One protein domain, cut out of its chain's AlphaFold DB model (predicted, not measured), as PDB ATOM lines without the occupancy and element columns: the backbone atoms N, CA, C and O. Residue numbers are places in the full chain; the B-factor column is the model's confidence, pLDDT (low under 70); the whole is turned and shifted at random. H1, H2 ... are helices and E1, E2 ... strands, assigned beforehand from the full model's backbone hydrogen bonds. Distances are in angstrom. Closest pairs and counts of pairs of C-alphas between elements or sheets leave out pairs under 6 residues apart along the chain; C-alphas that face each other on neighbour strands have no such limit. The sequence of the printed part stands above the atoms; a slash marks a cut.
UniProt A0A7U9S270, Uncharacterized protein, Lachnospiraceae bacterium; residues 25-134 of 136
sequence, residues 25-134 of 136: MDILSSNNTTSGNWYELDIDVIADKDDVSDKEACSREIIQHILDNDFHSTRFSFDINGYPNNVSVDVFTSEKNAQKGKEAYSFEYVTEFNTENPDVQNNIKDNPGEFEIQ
ATOM      1  N   MET A  25     -16.123  37.541  20.242       98.31
ATOM      2  CA  MET A  25     -16.369  37.453  21.676       98.31
ATOM      3  C   MET A  25     -17.836  37.107  21.956       98.31
ATOM      4  O   MET A  25     -18.742  37.755  21.433       98.31
ATOM      5  N   ASP A  26     -18.084  36.099  22.794       98.44
ATOM      6  CA  ASP A  26     -19.450  35.691  23.141       98.44
ATOM      7  C   ASP A  26     -19.524  34.937  24.478       98.44
ATOM      8  O   ASP A  26     -18.515  34.478  25.021       98.44
ATOM      9  N   ILE A  27     -20.741  34.777  24.998       98.38
ATOM     10  CA  ILE A  27     -21.024  34.008  26.213       98.38
ATOM     11  C   ILE A  27     -21.092  32.512  25.883       98.38
ATOM     12  O   ILE A  27     -21.903  32.077  25.064       98.38
ATOM     13  N   LEU A  28     -20.292  31.708  26.583       98.25
ATOM     14  CA  LEU A  28     -20.380  30.246  26.559       98.25
ATOM     15  C   LEU A  28     -21.403  29.721  27.567       98.25
ATOM     16  O   LEU A  28     -22.134  28.768  27.281       98.25
ATOM     17  N   SER A  29     -21.432  30.310  28.760       98.12
ATOM     18  CA  SER A  29     -22.320  29.902  29.841       98.12
ATOM     19  C   SER A  29     -22.587  31.069  30.789       98.12
ATOM     20  O   SER A  29     -21.819  32.028  30.850       98.12
ATOM     21  N   SER A  30     -23.710  31.008  31.502       97.19
ATOM     22  CA  SER A  30     -24.055  32.004  32.513       97.19
ATOM     23  C   SER A  30     -24.857  31.373  33.639       97.19
ATOM     24  O   SER A  30     -25.777  30.588  33.377       97.19
ATOM     25  N   ASN A  31     -24.585  31.791  34.864       96.56
ATOM     26  CA  ASN A  31     -25.355  31.471  36.052       96.56
ATOM     27  C   ASN A  31     -25.664  32.755  36.829       96.56
ATOM     28  O   ASN A  31     -24.921  33.731  36.768       96.56
ATOM     29  N   ASN A  32     -26.781  32.768  37.553       94.56
ATOM     30  CA  ASN A  32     -27.082  33.846  38.480       94.56
ATOM     31  C   ASN A  32     -27.347  33.314  39.883       94.56
ATOM     32  O   ASN A  32     -27.982  32.277  40.076       94.56
ATOM     33  N   THR A  33     -26.891  34.080  40.865       96.06
ATOM     34  CA  THR A  33     -27.119  33.800  42.278       96.06
ATOM     35  C   THR A  33     -27.726  35.034  42.924       96.06
ATOM     36  O   THR A  33     -27.229  36.144  42.765       96.06
ATOM     37  N   THR A  34     -28.832  34.861  43.647       93.75
ATOM     38  CA  THR A  34     -29.504  35.963  44.349       93.75
ATOM     39  C   THR A  34     -29.648  35.651  45.829       93.75
ATOM     40  O   THR A  34     -30.121  34.570  46.187       93.75
ATOM     41  N   SER A  35     -29.318  36.613  46.687       90.81
ATOM     42  CA  SER A  35     -29.483  36.523  48.138       90.81
ATOM     43  C   SER A  35     -29.932  37.870  48.699       90.81
ATOM     44  O   SER A  35     -29.176  38.838  48.704       90.81
ATOM     45  N   GLY A  36     -31.179  37.957  49.166       88.94
ATOM     46  CA  GLY A  36     -31.745  39.228  49.623       88.94
ATOM     47  C   GLY A  36     -31.801  40.250  48.485       88.94
ATOM     48  O   GLY A  36     -32.490  40.023  47.495       88.94
ATOM     49  N   ASN A  37     -31.085  41.362  48.634       88.12
ATOM     50  CA  ASN A  37     -30.946  42.414  47.623       88.12
ATOM     51  C   ASN A  37     -29.595  42.377  46.886       88.12
ATOM     52  O   ASN A  37     -29.188  43.380  46.303       88.12
ATOM     53  N   TRP A  38     -28.914  41.235  46.942       93.12
ATOM     54  CA  TRP A  38     -27.664  40.989  46.247       93.12
ATOM     55  C   TRP A  38     -27.881  40.013  45.089       93.12
ATOM     56  O   TRP A  38     -28.516  38.966  45.265       93.12
ATOM     57  N   TYR A  39     -27.361  40.363  43.918       94.50
ATOM     58  CA  TYR A  39     -27.418  39.604  42.676       94.50
ATOM     59  C   TYR A  39     -26.009  39.491  42.076       94.50
ATOM     60  O   TYR A  39     -25.401  40.486  41.687       94.50
ATOM     61  N   GLU A  40     -25.521  38.260  41.967       96.75
ATOM     62  CA  GLU A  40     -24.250  37.892  41.345       96.75
ATOM     63  C   GLU A  40     -24.501  37.232  39.987       96.75
ATOM     64  O   GLU A  40     -25.418  36.413  39.839       96.75
ATOM     65  N   LEU A  41     -23.693  37.605  38.998       98.00
ATOM     66  CA  LEU A  41     -23.684  37.028  37.661       98.00
ATOM     67  C   LEU A  41     -22.332  36.348  37.419       98.00
ATOM     68  O   LEU A  41     -21.314  37.027  37.374       98.00
ATOM     69  N   ASP A  42     -22.344  35.036  37.218       98.38
ATOM     70  CA  ASP A  42     -21.162  34.253  36.849       98.38
ATOM     71  C   ASP A  42     -21.250  33.926  35.357       98.38
ATOM     72  O   ASP A  42     -22.283  33.415  34.907       98.38
ATOM     73  N   ILE A  43     -20.215  34.228  34.573       98.56
ATOM     74  CA  ILE A  43     -20.206  33.972  33.127       98.56
ATOM     75  C   ILE A  43     -18.897  33.355  32.643       98.56
ATOM     76  O   ILE A  43     -17.808  33.747  33.053       98.56
ATOM     77  N   ASP A  44     -19.024  32.462  31.668       98.75
ATOM     78  CA  ASP A  44     -17.909  32.003  30.849       98.75
ATOM     79  C   ASP A  44     -17.935  32.760  29.522       98.75
ATOM     80  O   ASP A  44     -18.943  32.735  28.808       98.75
ATOM     81  N   VAL A  45     -16.820  33.382  29.151       98.75
ATOM     82  CA  VAL A  45     -16.667  34.130  27.898       98.75
ATOM     83  C   VAL A  45     -15.659  33.430  27.000       98.75
ATOM     84  O   VAL A  45     -14.601  32.993  27.451       98.75
ATOM     85  N   ILE A  46     -15.951  33.349  25.704       98.56
ATOM     86  CA  ILE A  46     -14.945  33.035  24.691       98.56
ATOM     87  C   ILE A  46     -14.462  34.326  24.032       98.56
ATOM     88  O   ILE A  46     -15.274  35.190  23.727       98.56
ATOM     89  N   ALA A  47     -13.155  34.464  23.814       98.25
ATOM     90  CA  ALA A  47     -12.553  35.610  23.132       98.25
ATOM     91  C   ALA A  47     -11.324  35.186  22.313       98.25
ATOM     92  O   ALA A  47     -10.700  34.149  22.587       98.25
ATOM     93  N   ASP A  48     -10.956  35.978  21.303       97.62
ATOM     94  CA  ASP A  48      -9.758  35.709  20.513       97.62
ATOM     95  C   ASP A  48      -8.479  35.828  21.356       97.62
ATOM     96  O   ASP A  48      -8.394  36.549  22.351       97.62
ATOM     97  N   LYS A  49      -7.436  35.101  20.952       96.38
ATOM     98  CA  LYS A  49      -6.133  35.141  21.629       96.38
ATOM     99  C   LYS A  49      -5.463  36.502  21.521       96.38
ATOM    100  O   LYS A  49      -4.692  36.845  22.415       96.38
ATOM    101  N   ASP A  50      -5.693  37.213  20.421       95.94
ATOM    102  CA  ASP A  50      -5.132  38.539  20.214       95.94
ATOM    103  C   ASP A  50      -5.818  39.549  21.165       95.94
ATOM    104  O   ASP A  50      -5.110  40.333  21.796       95.94
ATOM    105  N   ASP A  51      -7.131  39.438  21.401       97.06
ATOM    106  CA  ASP A  51      -7.868  40.275  22.369       97.06
ATOM    107  C   ASP A  51      -7.434  39.972  23.813       97.06
ATOM    108  O   ASP A  51      -7.038  40.857  24.567       97.06
ATOM    109  N   VAL A  52      -7.369  38.685  24.172       97.69
ATOM    110  CA  VAL A  52      -6.900  38.207  25.490       97.69
ATOM    111  C   VAL A  52      -5.452  38.622  25.802       97.69
ATOM    112  O   VAL A  52      -5.049  38.635  26.968       97.69
ATOM    113  N   SER A  53      -4.645  38.957  24.790       97.06
ATOM    114  CA  SER A  53      -3.257  39.388  25.000       97.06
ATOM    115  C   SER A  53      -3.149  40.731  25.738       97.06
ATOM    116  O   SER A  53      -2.177  40.934  26.472       97.06
ATOM    117  N   ASP A  54      -4.161  41.595  25.610       98.31
ATOM    118  CA  ASP A  54      -4.371  42.768  26.458       98.31
ATOM    119  C   ASP A  54      -5.542  42.498  27.408       98.31
ATOM    120  O   ASP A  54      -6.698  42.846  27.162       98.31
ATOM    121  N   LYS A  55      -5.211  41.844  28.524       98.00
ATOM    122  CA  LYS A  55      -6.177  41.417  29.539       98.00
ATOM    123  C   LYS A  55      -7.078  42.561  30.019       98.00
ATOM    124  O   LYS A  55      -8.270  42.351  30.218       98.00
ATOM    125  N   GLU A  56      -6.523  43.760  30.210       98.44
ATOM    126  CA  GLU A  56      -7.292  44.896  30.727       98.44
ATOM    127  C   GLU A  56      -8.283  45.427  29.697       98.44
ATOM    128  O   GLU A  56      -9.444  45.661  30.040       98.44
ATOM    129  N   ALA A  57      -7.850  45.585  28.444       98.62
ATOM    130  CA  ALA A  57      -8.744  46.001  27.371       98.62
ATOM    131  C   ALA A  57      -9.881  44.986  27.170       98.62
ATOM    132  O   ALA A  57     -11.047  45.379  27.164       98.62
ATOM    133  N   CYS A  58      -9.548  43.692  27.118       98.75
ATOM    134  CA  CYS A  58     -10.515  42.610  26.938       98.75
ATOM    135  C   CYS A  58     -11.534  42.542  28.090       98.75
ATOM    136  O   CYS A  58     -12.738  42.517  27.855       98.75
ATOM    137  N   SER A  59     -11.094  42.615  29.353       98.81
ATOM    138  CA  SER A  59     -12.020  42.642  30.497       98.81
ATOM    139  C   SER A  59     -12.977  43.833  30.464       98.81
ATOM    140  O   SER A  59     -14.157  43.680  30.773       98.81
ATOM    141  N   ARG A  60     -12.499  45.024  30.084       98.56
ATOM    142  CA  ARG A  60     -13.361  46.210  29.961       98.56
ATOM    143  C   ARG A  60     -14.380  46.065  28.835       98.56
ATOM    144  O   ARG A  60     -15.520  46.482  29.011       98.56
ATOM    145  N   GLU A  61     -13.982  45.471  27.714       98.62
ATOM    146  CA  GLU A  61     -14.872  45.167  26.592       98.62
ATOM    147  C   GLU A  61     -15.974  44.179  26.995       98.62
ATOM    148  O   GLU A  61     -17.146  44.445  26.743       98.62
ATOM    149  N   ILE A  62     -15.634  43.117  27.734       98.75
ATOM    150  CA  ILE A  62     -16.618  42.170  28.285       98.75
ATOM    151  C   ILE A  62     -17.649  42.893  29.161       98.75
ATOM    152  O   ILE A  62     -18.853  42.701  28.988       98.75
ATOM    153  N   ILE A  63     -17.205  43.751  30.088       98.50
ATOM    154  CA  ILE A  63     -18.127  44.522  30.937       98.50
ATOM    155  C   ILE A  63     -19.002  45.458  30.098       98.50
ATOM    156  O   ILE A  63     -20.201  45.567  30.360       98.50
ATOM    157  N   GLN A  64     -18.442  46.093  29.067       98.31
ATOM    158  CA  GLN A  64     -19.213  46.943  28.165       98.31
ATOM    159  C   GLN A  64     -20.302  46.147  27.430       98.31
ATOM    160  O   GLN A  64     -21.449  46.588  27.411       98.31
ATOM    161  N   HIS A  65     -19.993  44.942  26.946       98.44
ATOM    162  CA  HIS A  65     -20.977  44.050  26.328       98.44
ATOM    163  C   HIS A  65     -22.098  43.617  27.287       98.44
ATOM    164  O   HIS A  65     -23.257  43.489  26.886       98.44
ATOM    165  N   ILE A  66     -21.809  43.441  28.582       97.50
ATOM    166  CA  ILE A  66     -22.851  43.192  29.594       97.50
ATOM    167  C   ILE A  66     -23.760  44.421  29.749       97.50
ATOM    168  O   ILE A  66     -24.985  44.287  29.817       97.50
ATOM    169  N   LEU A  67     -23.174  45.623  29.816       97.00
ATOM    170  CA  LEU A  67     -23.912  46.877  30.003       97.00
ATOM    171  C   LEU A  67     -24.814  47.203  28.806       97.00
ATOM    172  O   LEU A  67     -25.985  47.559  29.005       97.00
ATOM    173  N   ASP A  68     -24.277  47.037  27.597       97.56
ATOM    174  CA  ASP A  68     -24.977  47.241  26.325       97.56
ATOM    175  C   ASP A  68     -25.910  46.069  25.980       97.56
ATOM    176  O   ASP A  68     -26.888  46.244  25.243       97.56
ATOM    177  N   ASN A  69     -25.692  44.914  26.619       97.19
ATOM    178  CA  ASN A  69     -26.471  43.686  26.491       97.19
ATOM    179  C   ASN A  69     -26.546  43.200  25.034       97.19
ATOM    180  O   ASN A  69     -27.636  42.947  24.500       97.19
ATOM    181  N   ASP A  70     -25.380  43.135  24.393       97.56
ATOM    182  CA  ASP A  70     -25.220  42.982  22.946       97.56
ATOM    183  C   ASP A  70     -24.244  41.867  22.530       97.56
ATOM    184  O   ASP A  70     -23.825  41.825  21.373       97.56
ATOM    185  N   PHE A  71     -23.947  40.918  23.425       98.12
ATOM    186  CA  PHE A  71     -23.332  39.651  23.022       98.12
ATOM    187  C   PHE A  71     -24.154  38.977  21.914       98.12
ATOM    188  O   PHE A  71     -25.388  39.049  21.890       98.12
ATOM    189  N   HIS A  72     -23.470  38.294  20.994       96.38
ATOM    190  CA  HIS A  72     -24.107  37.736  19.805       96.38
ATOM    191  C   HIS A  72     -25.162  36.674  20.146       96.38
ATOM    192  O   HIS A  72     -26.299  36.746  19.666       96.38
ATOM    193  N   SER A  73     -24.805  35.689  20.976       96.06
ATOM    194  CA  SER A  73     -25.680  34.548  21.273       96.06
ATOM    195  C   SER A  73     -26.538  34.740  22.518       96.06
ATOM    196  O   SER A  73     -27.552  34.051  22.668       96.06
ATOM    197  N   THR A  74     -26.165  35.659  23.413       96.31
ATOM    198  CA  THR A  74     -26.799  35.799  24.730       96.31
ATOM    199  C   THR A  74     -27.319  37.206  24.970       96.31
ATOM    200  O   THR A  74     -26.619  38.194  24.793       96.31
ATOM    201  N   ARG A  75     -28.562  37.292  25.454       95.69
ATOM    202  CA  ARG A  75     -29.172  38.535  25.928       95.69
ATOM    203  C   ARG A  75     -29.687  38.335  27.343       95.69
ATOM    204  O   ARG A  75     -30.610  37.551  27.568       95.69
ATOM    205  N   PHE A  76     -29.118  39.066  28.288       95.12
ATOM    206  CA  PHE A  76     -29.539  39.034  29.678       95.12
ATOM    207  C   PHE A  76     -30.874  39.757  29.866       95.12
ATOM    208  O   PHE A  76     -31.186  40.740  29.185       95.12
ATOM    209  N   SER A  77     -31.673  39.266  30.812       92.94
ATOM    210  CA  SER A  77     -32.872  39.960  31.274       92.94
ATOM    211  C   SER A  77     -32.578  40.638  32.603       92.94
ATOM    212  O   SER A  77     -32.400  39.968  33.619       92.94
ATOM    213  N   PHE A  78     -32.562  41.968  32.589       93.19
ATOM    214  CA  PHE A  78     -32.369  42.799  33.781       93.19
ATOM    215  C   PHE A  78     -33.696  43.349  34.332       93.19
ATOM    216  O   PHE A  78     -33.702  44.142  35.265       93.19
ATOM    217  N   ASP A  79     -34.838  42.917  33.784       91.44
ATOM    218  CA  ASP A  79     -36.156  43.461  34.137       91.44
ATOM    219  C   ASP A  79     -36.634  43.034  35.537       91.44
ATOM    220  O   ASP A  79     -37.421  43.741  36.162       91.44
ATOM    221  N   ILE A  80     -36.191  41.865  36.021       87.00
ATOM    222  CA  ILE A  80     -36.642  41.290  37.302       87.00
ATOM    223  C   ILE A  80     -35.693  41.664  38.443       87.00
ATOM    224  O   ILE A  80     -36.136  42.217  39.445       87.00
ATOM    225  N   ASN A  81     -34.400  41.362  38.290       87.81
ATOM    226  CA  ASN A  81     -33.398  41.552  39.345       87.81
ATOM    227  C   ASN A  81     -32.606  42.862  39.200       87.81
ATOM    228  O   ASN A  81     -31.782  43.165  40.056       87.81
ATOM    229  N   GLY A  82     -32.833  43.634  38.132       92.44
ATOM    230  CA  GLY A  82     -31.951  44.741  37.773       92.44
ATOM    231  C   GLY A  82     -30.616  44.254  37.210       92.44
ATOM    232  O   GLY A  82     -30.476  43.105  36.785       92.44
ATOM    233  N   TYR A  83     -29.639  45.158  37.191       95.94
ATOM    234  CA  TYR A  83     -28.251  44.836  36.864       95.94
ATOM    235  C   TYR A  83     -27.555  44.178  38.069       95.94
ATOM    236  O   TYR A  83     -27.923  44.478  39.207       95.94
ATOM    237  N   PRO A  84     -26.561  43.301  37.846       96.62
ATOM    238  CA  PRO A  84     -25.866  42.612  38.929       96.62
ATOM    239  C   PRO A  84     -25.087  43.573  39.834       96.62
ATOM    240  O   PRO A  84     -24.650  44.647  39.411       96.62
ATOM    241  N   ASN A  85     -24.912  43.163  41.088       96.56
ATOM    242  CA  ASN A  85     -24.054  43.803  42.085       96.56
ATOM    243  C   ASN A  85     -22.609  43.283  42.017       96.56
ATOM    244  O   ASN A  85     -21.703  43.952  42.495       96.56
ATOM    245  N   ASN A  86     -22.405  42.105  41.422       96.94
ATOM    246  CA  ASN A  86     -21.105  41.476  41.207       96.94
ATOM    247  C   ASN A  86     -21.124  40.692  39.894       96.94
ATOM    248  O   ASN A  86     -22.112  40.007  39.613       96.94
ATOM    249  N   VAL A  87     -20.042  40.750  39.124       98.25
ATOM    250  CA  VAL A  87     -19.859  39.881  37.954       98.25
ATOM    251  C   VAL A  87     -18.564  39.100  38.112       98.25
ATOM    252  O   VAL A  87     -17.518  39.724  38.253       98.25
ATOM    253  N   SER A  88     -18.625  37.772  38.059       98.69
ATOM    254  CA  SER A  88     -17.454  36.897  37.948       98.69
ATOM    255  C   SER A  88     -17.347  36.370  36.517       98.69
ATOM    256  O   SER A  88     -18.361  36.025  35.901       98.69
ATOM    257  N   VAL A  89     -16.137  36.380  35.956       98.88
ATOM    258  CA  VAL A  89     -15.888  36.066  34.548       98.88
ATOM    259  C   VAL A  89     -14.688  35.140  34.394       98.88
ATOM    260  O   VAL A  89     -13.559  35.529  34.702       98.88
ATOM    261  N   ASP A  90     -14.919  33.990  33.767       98.88
ATOM    262  CA  ASP A  90     -13.873  33.105  33.255       98.88
ATOM    263  C   ASP A  90     -13.713  33.298  31.740       98.88
ATOM    264  O   ASP A  90     -14.660  33.145  30.965       98.88
ATOM    265  N   VAL A  91     -12.502  33.641  31.284       98.81
ATOM    266  CA  VAL A  91     -12.234  33.938  29.867       98.81
ATOM    267  C   VAL A  91     -11.470  32.799  29.204       98.81
ATOM    268  O   VAL A  91     -10.370  32.427  29.617       98.81
ATOM    269  N   PHE A  92     -11.998  32.274  28.101       98.69
ATOM    270  CA  PHE A  92     -11.428  31.165  27.342       98.69
ATOM    271  C   PHE A  92     -11.065  31.573  25.915       98.69
ATOM    272  O   PHE A  92     -11.781  32.288  25.232       98.69
ATOM    273  N   THR A  93      -9.973  31.012  25.397       97.75
ATOM    274  CA  THR A  93      -9.543  31.223  23.995       97.75
ATOM    275  C   THR A  93     -10.023  30.134  23.031       97.75
ATOM    276  O   THR A  93      -9.593  30.073  21.880       97.75
ATOM    277  N   SER A  94     -10.820  29.177  23.525       96.75
ATOM    278  CA  SER A  94     -11.515  28.160  22.724       96.75
ATOM    279  C   SER A  94     -12.520  27.381  23.579       96.75
ATOM    280  O   SER A  94     -12.246  27.111  24.749       96.75
ATOM    281  N   GLU A  95     -13.597  26.875  22.974       95.81
ATOM    282  CA  GLU A  95     -14.554  25.980  23.654       95.81
ATOM    283  C   GLU A  95     -13.885  24.729  24.245       95.81
ATOM    284  O   GLU A  95     -14.247  24.240  25.311       95.81
ATOM    285  N   LYS A  96     -12.856  24.202  23.571       96.88
ATOM    286  CA  LYS A  96     -12.088  23.049  24.060       96.88
ATOM    287  C   LYS A  96     -11.344  23.352  25.363       96.88
ATOM    288  O   LYS A  96     -11.084  22.424  26.130       96.88
ATOM    289  N   ASN A  97     -10.927  24.600  25.570       97.81
ATOM    290  CA  ASN A  97     -10.315  25.028  26.823       97.81
ATOM    291  C   ASN A  97     -11.380  25.175  27.914       97.81
ATOM    292  O   ASN A  97     -11.163  24.639  28.997       97.81
ATOM    293  N   ALA A  98     -12.545  25.749  27.592       97.50
ATOM    294  CA  ALA A  98     -13.693  25.820  28.501       97.50
ATOM    295  C   ALA A  98     -14.131  24.430  28.993       97.50
ATOM    296  O   ALA A  98     -14.149  24.158  30.188       97.50
ATOM    297  N   GLN A  99     -14.305  23.467  28.082       97.12
ATOM    298  CA  GLN A  99     -14.628  22.068  28.421       97.12
ATOM    299  C   GLN A  99     -13.593  21.381  29.329       97.12
ATOM    300  O   GLN A  99     -13.862  20.314  29.883       97.12
ATOM    301  N   LYS A 100     -12.378  21.929  29.423       97.75
ATOM    302  CA  LYS A 100     -11.285  21.387  30.233       97.75
ATOM    303  C   LYS A 100     -11.021  22.188  31.508       97.75
ATOM    304  O   LYS A 100     -10.086  21.791  32.203       97.75
ATOM    305  N   GLY A 101     -11.769  23.265  31.776       96.81
ATOM    306  CA  GLY A 101     -11.473  24.208  32.865       96.81
ATOM    307  C   GLY A 101     -10.064  24.780  32.723       96.81
ATOM    308  O   GLY A 101      -9.196  24.539  33.558       96.81
ATOM    309  N   LYS A 102      -9.761  25.319  31.537       98.00
ATOM    310  CA  LYS A 102      -8.467  25.940  31.231       98.00
ATOM    311  C   LYS A 102      -8.681  27.379  30.812       98.00
ATOM    312  O   LYS A 102      -8.617  27.683  29.617       98.00
ATOM    313  N   GLU A 103      -8.939  28.224  31.790       98.31
ATOM    314  CA  GLU A 103      -9.105  29.655  31.598       98.31
ATOM    315  C   GLU A 103      -7.806  30.242  31.023       98.31
ATOM    316  O   GLU A 103      -6.693  29.767  31.280       98.31
ATOM    317  N   ALA A 104      -7.937  31.265  30.183       98.38
ATOM    318  CA  ALA A 104      -6.816  32.135  29.861       98.38
ATOM    319  C   ALA A 104      -6.523  33.071  31.038       98.38
ATOM    320  O   ALA A 104      -5.355  33.303  31.354       98.38
ATOM    321  N   TYR A 105      -7.583  33.582  31.664       98.81
ATOM    322  CA  TYR A 105      -7.580  34.300  32.931       98.81
ATOM    323  C   TYR A 105      -9.019  34.422  33.454       98.81
ATOM    324  O   TYR A 105      -9.966  34.251  32.683       98.81
ATOM    325  N   SER A 106      -9.139  34.800  34.724       98.81
ATOM    326  CA  SER A 106     -10.410  35.092  35.387       98.81
ATOM    327  C   SER A 106     -10.359  36.469  36.039       98.81
ATOM    328  O   SER A 106      -9.276  36.993  36.348       98.81
ATOM    329  N   PHE A 107     -11.518  37.104  36.175       98.81
ATOM    330  CA  PHE A 107     -11.647  38.375  36.872       98.81
ATOM    331  C   PHE A 107     -13.049  38.576  37.433       98.81
ATOM    332  O   PHE A 107     -14.026  38.030  36.932       98.81
ATOM    333  N   GLU A 108     -13.139  39.452  38.421       98.62
ATOM    334  CA  GLU A 108     -14.388  39.931  38.981       98.62
ATOM    335  C   GLU A 108     -14.538  41.438  38.737       98.62
ATOM    336  O   GLU A 108     -13.556  42.184  38.719       98.62
ATOM    337  N   TYR A 109     -15.772  41.899  38.548       98.25
ATOM    338  CA  TYR A 109     -16.143  43.312  38.537       98.25
ATOM    339  C   TYR A 109     -17.022  43.590  39.750       98.25
ATOM    340  O   TYR A 109     -18.204  43.227  39.781       98.25
ATOM    341  N   VAL A 110     -16.403  44.187  40.767       97.19
ATOM    342  CA  VAL A 110     -16.904  44.175  42.145       97.19
ATOM    343  C   VAL A 110     -17.046  45.581  42.705       97.19
ATOM    344  O   VAL A 110     -16.335  46.493  42.294       97.19
ATOM    345  N   THR A 111     -17.926  45.732  43.689       95.62
ATOM    346  CA  THR A 111     -18.130  46.939  44.504       95.62
ATOM    347  C   THR A 111     -18.078  46.549  45.977       95.62
ATOM    348  O   THR A 111     -18.396  45.415  46.341       95.62
ATOM    349  N   GLU A 112     -17.748  47.494  46.855       92.44
ATOM    350  CA  GLU A 112     -17.919  47.274  48.290       92.44
ATOM    351  C   GLU A 112     -19.404  47.126  48.655       92.44
ATOM    352  O   GLU A 112     -20.276  47.804  48.099       92.44
ATOM    353  N   PHE A 113     -19.695  46.248  49.619       89.94
ATOM    354  CA  PHE A 113     -21.038  46.101  50.174       89.94
ATOM    355  C   PHE A 113     -21.399  47.330  51.015       89.94
ATOM    356  O   PHE A 113     -20.673  47.699  51.943       89.94
ATOM    357  N   ASN A 114     -22.558  47.933  50.753       89.44
ATOM    358  CA  ASN A 114     -23.019  49.088  51.512       89.44
ATOM    359  C   ASN A 114     -23.484  48.662  52.910       89.44
ATOM    360  O   ASN A 114     -24.595  48.160  53.098       89.44
ATOM    361  N   THR A 115     -22.623  48.878  53.905       89.75
ATOM    362  CA  THR A 115     -22.909  48.554  55.311       89.75
ATOM    363  C   THR A 115     -23.715  49.638  56.031       89.75
ATOM    364  O   THR A 115     -24.359  49.339  57.037       89.75
ATOM    365  N   GLU A 116     -23.716  50.876  55.526       91.12
ATOM    366  CA  GLU A 116     -24.460  51.995  56.118       91.12
ATOM    367  C   GLU A 116     -25.962  51.883  55.844       91.12
ATOM    368  O   GLU A 116     -26.782  52.160  56.721       91.12
ATOM    369  N   ASN A 117     -26.323  51.443  54.636       89.19
ATOM    370  CA  ASN A 117     -27.695  51.144  54.258       89.19
ATOM    371  C   ASN A 117     -27.769  49.811  53.496       89.19
ATOM    372  O   ASN A 117     -27.753  49.810  52.264       89.19
ATOM    373  N   PRO A 118     -27.894  48.681  54.217       86.75
ATOM    374  CA  PRO A 118     -27.893  47.355  53.616       86.75
ATOM    375  C   PRO A 118     -28.986  47.138  52.582       86.75
ATOM    376  O   PRO A 118     -28.780  46.294  51.725       86.75
ATOM    377  N   ASP A 119     -30.095  47.885  52.621       87.62
ATOM    378  CA  ASP A 119     -31.202  47.772  51.664       87.62
ATOM    379  C   ASP A 119     -30.878  48.402  50.294       87.62
ATOM    380  O   ASP A 119     -31.577  48.135  49.315       87.62
ATOM    381  N   VAL A 120     -29.811  49.206  50.197       88.56
ATOM    382  CA  VAL A 120     -29.410  49.934  48.984       88.56
ATOM    383  C   VAL A 120     -27.990  49.542  48.582       88.56
ATOM    384  O   VAL A 120     -27.014  50.086  49.097       88.56
ATOM    385  N   GLN A 121     -27.885  48.612  47.634       92.81
ATOM    386  CA  GLN A 121     -26.614  48.138  47.082       92.81
ATOM    387  C   GLN A 121     -26.343  48.735  45.697       92.81
ATOM    388  O   GLN A 121     -27.272  49.017  44.936       92.81
ATOM    389  N   ASN A 122     -25.064  48.913  45.368       94.44
ATOM    390  CA  ASN A 122     -24.614  49.357  44.049       94.44
ATOM    391  C   ASN A 122     -24.831  48.260  43.003       94.44
ATOM    392  O   ASN A 122     -24.613  47.091  43.295       94.44
ATOM    393  N   ASN A 123     -25.186  48.631  41.774       95.38
ATOM    394  CA  ASN A 123     -25.161  47.722  40.625       95.38
ATOM    395  C   ASN A 123     -24.246  48.271  39.529       95.38
ATOM    396  O   ASN A 123     -23.997  49.480  39.474       95.38
ATOM    397  N   ILE A 124     -23.791  47.382  38.644       95.81
ATOM    398  CA  ILE A 124     -22.756  47.681  37.642       95.81
ATOM    399  C   ILE A 124     -23.109  48.829  36.685       95.81
ATOM    400  O   ILE A 124     -22.216  49.377  36.042       95.81
ATOM    401  N   LYS A 125     -24.394  49.192  36.564       95.69
ATOM    402  CA  LYS A 125     -24.868  50.221  35.633       95.69
ATOM    403  C   LYS A 125     -25.066  51.581  36.280       95.69
ATOM    404  O   LYS A 125     -24.713  52.586  35.668       95.69
ATOM    405  N   ASP A 126     -25.674  51.624  37.457       94.25
ATOM    406  CA  ASP A 126     -26.094  52.898  38.044       94.25
ATOM    407  C   ASP A 126     -24.908  53.658  38.650       94.25
ATOM    408  O   ASP A 126     -24.816  54.876  38.492       94.25
ATOM    409  N   ASN A 127     -23.961  52.935  39.265       88.75
ATOM    410  CA  ASN A 127     -22.808  53.512  39.962       88.75
ATOM    411  C   ASN A 127     -21.472  52.909  39.476       88.75
ATOM    412  O   ASN A 127     -20.705  52.398  40.289       88.75
ATOM    413  N   PRO A 128     -21.136  52.971  38.172       87.75
ATOM    414  CA  PRO A 128     -19.970  52.274  37.616       87.75
ATOM    415  C   PRO A 128     -18.626  52.777  38.170       87.75
ATOM    416  O   PRO A 128     -17.628  52.077  38.071       87.75
ATOM    417  N   GLY A 129     -18.581  53.980  38.756       92.25
ATOM    418  CA  GLY A 129     -17.378  54.522  39.396       92.25
ATOM    419  C   GLY A 129     -17.028  53.884  40.745       92.25
ATOM    420  O   GLY A 129     -15.914  54.084  41.214       92.25
ATOM    421  N   GLU A 130     -17.954  53.133  41.344       94.19
ATOM    422  CA  GLU A 130     -17.745  52.387  42.596       94.19
ATOM    423  C   GLU A 130     -17.236  50.959  42.343       94.19
ATOM    424  O   GLU A 130     -17.021  50.200  43.286       94.19
ATOM    425  N   PHE A 131     -17.089  50.576  41.070       97.19
ATOM    426  CA  PHE A 131     -16.688  49.236  40.681       97.19
ATOM    427  C   PHE A 131     -15.237  49.173  40.223       97.19
ATOM    428  O   PHE A 131     -14.727  50.060  39.532       97.19
ATOM    429  N   GLU A 132     -14.597  48.056  40.541       97.62
ATOM    430  CA  GLU A 132     -13.222  47.766  40.166       97.62
ATOM    431  C   GLU A 132     -13.118  46.378  39.536       97.62
ATOM    432  O   GLU A 132     -13.817  45.443  39.925       97.62
ATOM    433  N   ILE A 133     -12.221  46.247  38.556       98.38
ATOM    434  CA  ILE A 133     -11.835  44.944  38.013       98.38
ATOM    435  C   ILE A 133     -10.749  44.359  38.916       98.38
ATOM    436  O   ILE A 133      -9.676  44.954  39.057       98.38
ATOM    437  N   GLN A 134     -11.005  43.182  39.479       98.31
ATOM    438  CA  GLN A 134     -10.054  42.413  40.278       98.31
ATOM    439  C   GLN A 134      -9.726  41.113  39.553       98.31
ATOM    440  O   GLN A 134     -10.615  40.409  39.101       98.31
TER     441      GLN A 134
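This is residues 25 to 134 of the 136 residues of an uncharacterized protein of Lachnospiraceae bacterium (UniProt A0A7U9S270). A single twisted sheet of five strands forms a long slab, with the longest helix, H2, packed slantwise over one face. The short helices H1 and H3 sit at one end of the slab, and the loop of residues 112 to 130 carries the length on at the other end. The 110 printed residues hold five named strands and three named helices, in the chain order E1 E2 H1 H2 E3 H3 E4 E5; the sheet is mixed, in the order E1 E2 E3 E4 E5, and the class is mixed, helices and strands. The whole is compact, with a radius of gyration of the C-alphas of 14.1 A, yet elongated, spanning 43 by 24 by 24 A.

E2, residues 38 to 46, and E3, residues 86 to 92, are parallel inner strands at 13 degrees, with N 43 and O 88 2.9 A apart, within hydrogen-bond range. E1, residues 26 to 35, is an edge strand and forms an antiparallel hairpin with E2, with N 31 and O 42 at 2.8 A; E1 bends by 62 degrees at residue 29. E4, residues 105 to 111, is antiparallel to E3, with N 89 and O 107 at 2.9 A. E5, residues 131 to 134, is the other edge strand and forms a hairpin with E4, with N 108 and O 134 at 2.8 A. H2, residues 55 to 68, is on the sheet at a height of 7.6 A, over E3 and only just over E4, with 3 of its C-alphas; it runs slantwise to the strands, only just, at 58 degrees to E3 on the local plane. The closest C-alphas of H2 and E4 are those of Ser 59 and Phe 107, 7.7 A. H1, residues 49 to 52, only grazes the sheet and touches H2 only at the corner, only just, with 3 pairs of C-alphas within 8 A; the closest are those of Asp 51 and Cys 58, 5.8 A. E2, H1, H2 and E3 make a strand-helix-strand unit, two parallel neighbour strands with helices between, with a right-handed crossover. H3, residues 95 to 98, only grazes the sheet and is apart from H2. In H2 every O i to N i+4 pair is within hydrogen-bond range; H1 and H3 are too short for such a pair.

E1 begins at C-alpha 26 (-19.450, 35.691, 23.141) and is 26.9 A long; E2 is 26.3 A. H2 runs 19.9 A from C-alpha 55 (-6.177, 41.417, 29.539), E3 19.8 A and E4 20.1 A. E5 ends at C-alpha 134 (-10.054, 42.413, 40.278).

The C-alphas of Lys 96 and Glu 116 are the two farthest apart, 44.9 A. The printed part has no cut. The links H2 to E3 and E4 to E5 are long, with 17 and 19 residues. The mean pLDDT of the printed part is 95.9, and no printed residue is under 70.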